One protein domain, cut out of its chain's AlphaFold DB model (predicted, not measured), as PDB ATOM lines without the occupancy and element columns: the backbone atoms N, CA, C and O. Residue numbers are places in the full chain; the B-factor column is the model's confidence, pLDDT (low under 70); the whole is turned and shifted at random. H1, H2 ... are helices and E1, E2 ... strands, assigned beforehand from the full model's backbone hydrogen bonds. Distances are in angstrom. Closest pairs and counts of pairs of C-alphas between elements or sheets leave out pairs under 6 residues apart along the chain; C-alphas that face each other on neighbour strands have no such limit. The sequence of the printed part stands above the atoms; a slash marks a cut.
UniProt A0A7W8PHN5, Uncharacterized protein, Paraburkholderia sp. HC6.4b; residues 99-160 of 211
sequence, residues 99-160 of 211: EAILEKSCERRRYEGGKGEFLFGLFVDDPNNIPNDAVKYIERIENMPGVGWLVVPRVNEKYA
ATOM      1  N   GLU A  99      63.829 131.213  90.365       81.62
ATOM      2  CA  GLU A  99      62.420 131.229  89.951       81.62
ATOM      3  C   GLU A  99      62.253 131.815  88.540       81.62
ATOM      4  O   GLU A  99      61.690 131.161  87.671       81.62
ATOM      5  N   ALA A 100      62.857 132.975  88.261       81.69
ATOM      6  CA  ALA A 100      62.778 133.632  86.952       81.69
ATOM      7  C   ALA A 100      63.448 132.833  85.818       81.69
ATOM      8  O   ALA A 100      63.116 132.992  84.643       81.69
ATOM      9  N   ILE A 101      64.423 131.977  86.144       81.44
ATOM     10  CA  ILE A 101      65.029 131.067  85.164       81.44
ATOM     11  C   ILE A 101      64.043 129.946  84.836       81.44
ATOM     12  O   ILE A 101      63.845 129.622  83.666       81.44
ATOM     13  N   LEU A 102      63.432 129.368  85.871       88.06
ATOM     14  CA  LEU A 102      62.505 128.248  85.756       88.06
ATOM     15  C   LEU A 102      61.177 128.648  85.100       88.06
ATOM     16  O   LEU A 102      60.597 127.819  84.410       88.06
ATOM     17  N   GLU A 103      60.746 129.908  85.211       86.94
ATOM     18  CA  GLU A 103      59.577 130.459  84.498       86.94
ATOM     19  C   GLU A 103      59.650 130.320  82.968       86.94
ATOM     20  O   GLU A 103      58.620 130.337  82.303       86.94
ATOM     21  N   LYS A 104      60.841 130.142  82.380       85.31
ATOM     22  CA  LYS A 104      60.971 129.874  80.936       85.31
ATOM     23  C   LYS A 104      60.509 128.474  80.536       85.31
ATOM     24  O   LYS A 104      60.198 128.250  79.370       85.31
ATOM     25  N   SER A 105      60.510 127.549  81.491       87.31
ATOM     26  CA  SER A 105      60.263 126.121  81.280       87.31
ATOM     27  C   SER A 105      59.107 125.590  82.132       87.31
ATOM     28  O   SER A 105      58.784 124.411  82.047       87.31
ATOM     29  N   CYS A 106      58.505 126.442  82.964       91.19
ATOM     30  CA  CYS A 106      57.419 126.111  83.879       91.19
ATOM     31  C   CYS A 106      56.296 127.140  83.738       91.19
ATOM     32  O   CYS A 106      56.543 128.313  83.470       91.19
ATOM     33  N   GLU A 107      55.065 126.723  84.005       91.19
ATOM     34  CA  GLU A 107      53.914 127.616  84.043       91.19
ATOM     35  C   GLU A 107      53.649 128.092  85.473       91.19
ATOM     36  O   GLU A 107      53.600 127.296  86.412       91.19
ATOM     37  N   ARG A 108      53.432 129.394  85.658       90.38
ATOM     38  CA  ARG A 108      53.045 129.934  86.962       90.38
ATOM     39  C   ARG A 108      51.554 129.684  87.199       90.38
ATOM     40  O   ARG A 108      50.716 130.337  86.583       90.38
ATOM     41  N   ARG A 109      51.214 128.769  88.112       90.44
ATOM     42  CA  ARG A 109      49.821 128.432  88.461       90.44
ATOM     43  C   ARG A 109      49.499 128.805  89.902       90.44
ATOM     44  O   ARG A 109      50.362 128.799  90.784       90.44
ATOM     45  N   ARG A 110      48.228 129.131  90.136       88.56
ATOM     46  CA  ARG A 110      47.664 129.323  91.474       88.56
ATOM     47  C   ARG A 110      47.244 127.966  92.035       88.56
ATOM     48  O   ARG A 110      46.592 127.203  91.329       88.56
ATOM     49  N   TYR A 111      47.569 127.693  93.291       85.94
ATOM     50  CA  TYR A 111      47.152 126.478  93.986       85.94
ATOM     51  C   TYR A 111      46.735 126.790  95.424       85.94
ATOM     52  O   TYR A 111      47.132 127.809  95.993       85.94
ATOM     53  N   GLU A 112      45.890 125.935  95.995       84.06
ATOM     54  CA  GLU A 112      45.527 126.012  97.408       84.06
ATOM     55  C   GLU A 112      46.649 125.377  98.237       84.06
ATOM     56  O   GLU A 112      47.001 124.212  98.050       84.06
ATOM     57  N   GLY A 113      47.270 126.182  99.092       77.75
ATOM     58  CA  GLY A 113      48.281 125.740 100.038       77.75
ATOM     59  C   GLY A 113      47.654 125.174 101.314       77.75
ATOM     60  O   GLY A 113      46.506 124.734 101.354       77.75
ATOM     61  N   GLY A 114      48.414 125.210 102.407       74.12
ATOM     62  CA  GLY A 114      47.879 124.882 103.728       74.12
ATOM     63  C   GLY A 114      46.936 125.974 104.249       74.12
ATOM     64  O   GLY A 114      47.173 127.156 104.034       74.12
ATOM     65  N   LYS A 115      45.902 125.578 105.007       77.44
ATOM     66  CA  LYS A 115      44.982 126.484 105.734       77.44
ATOM     67  C   LYS A 115      44.127 127.416 104.851       77.44
ATOM     68  O   LYS A 115      43.748 128.491 105.304       77.44
ATOM     69  N   GLY A 116      43.793 127.006 103.625       78.62
ATOM     70  CA  GLY A 116      42.914 127.777 102.731       78.62
ATOM     71  C   GLY A 116      43.569 129.020 102.116       78.62
ATOM     72  O   GLY A 116      42.882 129.868 101.546       78.62
ATOM     73  N   GLU A 117      44.891 129.154 102.235       84.44
ATOM     74  CA  GLU A 117      45.646 130.194 101.540       84.44
ATOM     75  C   GLU A 117      45.871 129.799 100.082       84.44
ATOM     76  O   GLU A 117      46.178 128.651  99.769       84.44
ATOM     77  N   PHE A 118      45.766 130.768  99.175       83.50
ATOM     78  CA  PHE A 118      46.128 130.559  97.782       83.50
ATOM     79  C   PHE A 118      47.529 131.080  97.516       83.50
ATOM     80  O   PHE A 118      47.810 132.260  97.726       83.50
ATOM     81  N   LEU A 119      48.378 130.205  96.994       85.69
ATOM     82  CA  LEU A 119      49.759 130.501  96.654       85.69
ATOM     83  C   LEU A 119      49.959 130.417  95.141       85.69
ATOM     84  O   LEU A 119      49.152 129.838  94.409       85.69
ATOM     85  N   PHE A 120      51.054 131.005  94.672       87.19
ATOM     86  CA  PHE A 120      51.537 130.829  93.308       87.19
ATOM     87  C   PHE A 120      52.768 129.935  93.330       87.19
ATOM     88  O   PHE A 120      53.641 130.099  94.181       87.19
ATOM     89  N   GLY A 121      52.829 128.998  92.394       89.62
ATOM     90  CA  GLY A 121      53.960 128.099  92.210       89.62
ATOM     91  C   GLY A 121      54.277 127.922  90.734       89.62
ATOM     92  O   GLY A 121      53.470 128.273  89.871       89.62
ATOM     93  N   LEU A 122      55.457 127.382  90.455       93.12
ATOM     94  CA  LEU A 122      55.857 126.979  89.111       93.12
ATOM     95  C   LEU A 122      55.472 125.520  88.898       93.12
ATOM     96  O   LEU A 122      55.778 124.683  89.740       93.12
ATOM     97  N   PHE A 123      54.806 125.215  87.791       94.38
ATOM     98  CA  PHE A 123      54.291 123.885  87.498       94.38
ATOM     99  C   PHE A 123      54.746 123.384  86.134       94.38
ATOM    100  O   PHE A 123      54.898 124.153  85.185       94.38
ATOM    101  N   VAL A 124      54.903 122.068  86.042       93.50
ATOM    102  CA  VAL A 124      55.003 121.334  84.779       93.50
ATOM    103  C   VAL A 124      53.988 120.196  84.772       93.50
ATOM    104  O   VAL A 124      53.621 119.663  85.823       93.50
ATOM    105  N   ASP A 125      53.527 119.818  83.583       90.19
ATOM    106  CA  ASP A 125      52.592 118.696  83.433       90.19
ATOM    107  C   ASP A 125      53.307 117.340  83.534       90.19
ATOM    108  O   ASP A 125      52.758 116.383  84.079       90.19
ATOM    109  N   ASP A 126      54.563 117.283  83.083       90.06
ATOM    110  CA  ASP A 126      55.455 116.129  83.203       90.06
ATOM    111  C   ASP A 126      56.852 116.611  83.646       90.06
ATOM    112  O   ASP A 126      57.444 117.453  82.962       90.06
ATOM    113  N   PRO A 127      57.415 116.097  84.758       90.88
ATOM    114  CA  PRO A 127      58.774 116.411  85.197       90.88
ATOM    115  C   PRO A 127      59.850 116.129  84.142       90.88
ATOM    116  O   PRO A 127      60.892 116.780  84.152       90.88
ATOM    117  N   ASN A 128      59.608 115.199  83.212       90.50
ATOM    118  CA  ASN A 128      60.544 114.884  82.131       90.50
ATOM    119  C   ASN A 128      60.638 115.991  81.068       90.50
ATOM    120  O   ASN A 128      61.593 116.010  80.295       90.50
ATOM    121  N   ASN A 129      59.685 116.928  81.038       89.12
ATOM    122  CA  ASN A 129      59.723 118.075  80.128       89.12
ATOM    123  C   ASN A 129      60.670 119.184  80.610       89.12
ATOM    124  O   ASN A 129      60.896 120.153  79.886       89.12
ATOM    125  N   ILE A 130      61.222 119.067  81.821       89.94
ATOM    126  CA  ILE A 130      62.166 120.040  82.361       89.94
ATOM    127  C   ILE A 130      63.504 119.904  81.617       89.94
ATOM    128  O   ILE A 130      64.112 118.831  81.637       89.94
ATOM    129  N   PRO A 131      64.021 120.983  81.001       90.38
ATOM    130  CA  PRO A 131      65.329 120.957  80.358       90.38
ATOM    131  C   PRO A 131      66.451 120.579  81.336       90.38
ATOM    132  O   PRO A 131      66.499 121.067  82.468       90.38
ATOM    133  N   ASN A 132      67.395 119.742  80.895       88.31
ATOM    134  CA  ASN A 132      68.499 119.254  81.735       88.31
ATOM    135  C   ASN A 132      69.334 120.382  82.367       88.31
ATOM    136  O   ASN A 132      69.829 120.248  83.486       88.31
ATOM    137  N   ASP A 133      69.497 121.505  81.669       84.75
ATOM    138  CA  ASP A 133      70.219 122.678  82.164       84.75
ATOM    139  C   ASP A 133      69.466 123.428  83.274       84.75
ATOM    140  O   ASP A 133      70.101 124.141  84.059       84.75
ATOM    141  N   ALA A 134      68.148 123.229  83.380       86.75
ATOM    142  CA  ALA A 134      67.288 123.836  84.387       86.75
ATOM    143  C   ALA A 134      67.250 123.046  85.709       86.75
ATOM    144  O   ALA A 134      67.046 123.628  86.774       86.75
ATOM    145  N   VAL A 135      67.518 121.735  85.670       89.12
ATOM    146  CA  VAL A 135      67.436 120.820  86.830       89.12
ATOM    147  C   VAL A 135      68.291 121.286  88.013       89.12
ATOM    148  O   VAL A 135      67.878 121.180  89.168       89.12
ATOM    149  N   LYS A 136      69.463 121.876  87.753       87.06
ATOM    150  CA  LYS A 136      70.367 122.388  88.802       87.06
ATOM    151  C   LYS A 136      69.767 123.520  89.648       87.06
ATOM    152  O   LYS A 136      70.268 123.789  90.737       87.06
ATOM    153  N   TYR A 137      68.708 124.166  89.168       86.56
ATOM    154  CA  TYR A 137      68.009 125.248  89.861       86.56
ATOM    155  C   TYR A 137      66.829 124.759  90.704       86.56
ATOM    156  O   TYR A 137      66.233 125.549  91.432       86.56
ATOM    157  N   ILE A 138      66.499 123.470  90.630       91.44
ATOM    158  CA  ILE A 138      65.359 122.862  91.311       91.44
ATOM    159  C   ILE A 138      65.839 122.233  92.618       91.44
ATOM    160  O   ILE A 138      66.849 121.521  92.659       91.44
ATOM    161  N   GLU A 139      65.146 122.547  93.708       92.81
ATOM    162  CA  GLU A 139      65.379 121.934  95.014       92.81
ATOM    163  C   GLU A 139      64.696 120.576  95.078       92.81
ATOM    164  O   GLU A 139      65.319 119.578  95.439       92.81
ATOM    165  N   ARG A 140      63.419 120.551  94.691       93.88
ATOM    166  CA  ARG A 140      62.574 119.360  94.652       93.88
ATOM    167  C   ARG A 140      61.374 119.578  93.738       93.88
ATOM    168  O   ARG A 140      61.038 120.713  93.396       93.88
ATOM    169  N   ILE A 141      60.744 118.474  93.360       94.62
ATOM    170  CA  ILE A 141      59.513 118.449  92.572       94.62
ATOM    171  C   ILE A 141      58.474 117.679  93.380       94.62
ATOM    172  O   ILE A 141      58.749 116.574  93.846       94.62
ATOM    173  N   GLU A 142      57.298 118.265  93.553       93.31
ATOM    174  CA  GLU A 142      56.213 117.704  94.353       93.31
ATOM    175  C   GLU A 142      55.001 117.432  93.461       93.31
ATOM    176  O   GLU A 142      54.568 118.297  92.699       93.31
ATOM    177  N   ASN A 143      54.446 116.221  93.532       91.94
ATOM    178  CA  ASN A 143      53.180 115.935  92.867       91.94
ATOM    179  C   ASN A 143      52.046 116.591  93.660       91.94
ATOM    180  O   ASN A 143      51.860 116.279  94.836       91.94
ATOM    181  N   MET A 144      51.291 117.468  93.005       86.56
ATOM    182  CA  MET A 144      50.106 118.117  93.552       86.56
ATOM    183  C   MET A 144      48.875 117.531  92.847       86.56
ATOM    184  O   MET A 144      48.578 117.922  91.708       86.56
ATOM    185  N   PRO A 145      48.159 116.581  93.481       83.12
ATOM    186  CA  PRO A 145      47.017 115.915  92.868       83.12
ATOM    187  C   PRO A 145      45.990 116.921  92.339       83.12
ATOM    188  O   PRO A 145      45.550 117.811  93.060       83.12
ATOM    189  N   GLY A 146      45.620 116.787  91.065       81.00
ATOM    190  CA  GLY A 146      44.649 117.667  90.405       81.00
ATOM    191  C   GLY A 146      45.187 119.025  89.935       81.00
ATOM    192  O   GLY A 146      44.436 119.762  89.304       81.00
ATOM    193  N   VAL A 147      46.461 119.353  90.190       82.69
ATOM    194  CA  VAL A 147      47.085 120.631  89.781       82.69
ATOM    195  C   VAL A 147      48.304 120.425  88.869       82.69
ATOM    196  O   VAL A 147      48.513 121.201  87.933       82.69
ATOM    197  N   GLY A 148      49.095 119.373  89.107       88.69
ATOM    198  CA  GLY A 148      50.286 119.032  88.319       88.69
ATOM    199  C   GLY A 148      51.519 118.818  89.194       88.69
ATOM    200  O   GLY A 148      51.400 118.469  90.367       88.69
ATOM    201  N   TRP A 149      52.710 119.031  88.637       94.38
ATOM    202  CA  TRP A 149      53.968 118.887  89.371       94.38
ATOM    203  C   TRP A 149      54.522 120.252  89.751       94.38
ATOM    204  O   TRP A 149      54.955 121.008  88.884       94.38
ATOM    205  N   LEU A 150      54.507 120.560  91.047       93.94
ATOM    206  CA  LEU A 150      55.084 121.777  91.598       93.94
ATOM    207  C   LEU A 150      56.610 121.675  91.557       93.94
ATOM    208  O   LEU A 150      57.207 120.782  92.157       93.94
ATOM    209  N   VAL A 151      57.241 122.621  90.878       94.25
ATOM    210  CA  VAL A 151      58.688 122.791  90.818       94.25
ATOM    211  C   VAL A 151      59.088 123.803  91.881       94.25
ATOM    212  O   VAL A 151      58.770 124.987  91.773       94.25
ATOM    213  N   VAL A 152      59.798 123.344  92.911       91.25
ATOM    214  CA  VAL A 152      60.304 124.208  93.980       91.25
ATOM    215  C   VAL A 152      61.719 124.659  93.611       91.25
ATOM    216  O   VAL A 152      62.627 123.819  93.562       91.25
ATOM    217  N   PRO A 153      61.952 125.958  93.336       89.38
ATOM    218  CA  PRO A 153      63.290 126.465  93.062       89.38
ATOM    219  C   PRO A 153      64.175 126.331  94.300       89.38
ATOM    220  O   PRO A 153      63.710 126.539  95.420       89.38
ATOM    221  N   ARG A 154      65.473 126.078  94.111       86.25
ATOM    222  CA  ARG A 154      66.448 126.296  95.188       86.25
ATOM    223  C   ARG A 154      66.394 127.761  95.591       86.25
ATOM    224  O   ARG A 154      66.352 128.648  94.738       86.25
ATOM    225  N   VAL A 155      66.443 128.021  96.891       73.31
ATOM    226  CA  VAL A 155      66.589 129.386  97.394       73.31
ATOM    227  C   VAL A 155      67.978 129.880  97.004       73.31
ATOM    228  O   VAL A 155      68.982 129.448  97.571       73.31
ATOM    229  N   ASN A 156      68.037 130.752  95.994       62.66
ATOM    230  CA  ASN A 156      69.287 131.387  95.614       62.66
ATOM    231  C   ASN A 156      69.530 132.601  96.507       62.66
ATOM    232  O   ASN A 156      68.895 133.637  96.322       62.66
ATOM    233  N   GLU A 157      70.468 132.419  97.433       63.31
ATOM    234  CA  GLU A 157      71.230 133.462  98.116       63.31
ATOM    235  C   GLU A 157      70.446 134.468  98.978       63.31
ATOM    236  O   GLU A 157      69.228 134.645  98.904       63.31
ATOM    237  N   LYS A 158      71.169 135.129  99.886       72.19
ATOM    238  CA  LYS A 158      70.577 136.164 100.734       72.19
ATOM    239  C   LYS A 158      70.175 137.338  99.841       72.19
ATOM    240  O   LYS A 158      70.832 137.633  98.849       72.19
ATOM    241  N   TYR A 159      69.145 138.085 100.235       73.56
ATOM    242  CA  TYR A 159      68.719 139.299  99.519       73.56
ATOM    243  C   TYR A 159      69.885 140.273  99.230       73.56
ATOM    244  O   TYR A 159      69.924 140.916  98.184       73.56
ATOM    245  N   ALA A 160      70.871 140.334 100.133       79.56
ATOM    246  CA  ALA A 160      72.091 141.122  99.963       79.56
ATOM    247  C   ALA A 160      72.925 140.704  98.735       79.56
ATOM    248  O   ALA A 160      73.420 141.570  98.014       79.56
TER     249      ALA A 160
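AT A GLANCE: This is residues 99 to 160 of the 211 residues of an uncharacterized protein of Paraburkholderia sp. HC6.4b (UniProt A0A7W8PHN5). Two strand hairpins, E1 with E2 and E3 with E4, join through a short stretch of E2 and E4 into one strongly twisted sheet, with the small helix H1 beside the strands on one face. A long loop, residues 125 to 137, joins one hairpin to the other. The 62 printed residues hold H1, E1, E2, E3 and E4 in that order; the sheet runs E1 E2 E4 E3, antiparallel throughout. The class is mostly strand, with under half of the residues in named elements. The whole is compact, with a radius of gyration of the C-alphas of 11.9 A, and flat, spanning 33 by 32 by 17 A.

HOW THE PARTS SIT: H1, residues 99 to 102, is on the sheet at a height of 7.8 A; its closest C-alphas to E4, residues 148 to 153, are Glu 99 and Pro 153, 5.8 A apart. H1 is only just over none of the strands, with 2 of its 4 C-alphas falling on E4. H1 is too short for an O i to N i+4 pair; its one O i to N i+3 pair is within hydrogen-bond range. Edge strand E1, residues 107 to 112, forms a hairpin with E2, residues 118 to 124, at 139 degrees; N 109 and O 121 are 2.9 A apart. Between E2 and E4, C-alphas 122 to 124 face 151 to 149, and N 151 and O 122 are 2.8 A apart. E4 forms a hairpin with edge strand E3, residues 138 to 144, at 157 degrees; N 150 and O 142 are 2.8 A apart. E1 and E3 are apart.

IN THESE COORDINATES: H1 begins at C-alpha 99 (62.420, 131.229, 89.951). E1 is 15.9 A long, E2 18.2 A, E3 16.1 A and E4 15.7 A, ending at C-alpha 153 (63.290, 126.465, 93.062).

THE WHOLE: The C-alphas farthest apart, of Gly 146 and Ala 160, are 37.3 A apart. The printed part has no cut, and the link E2 to E3 is long. Mean pLDDT of the printed part is 86.1; residues 156 to 157 are under 70.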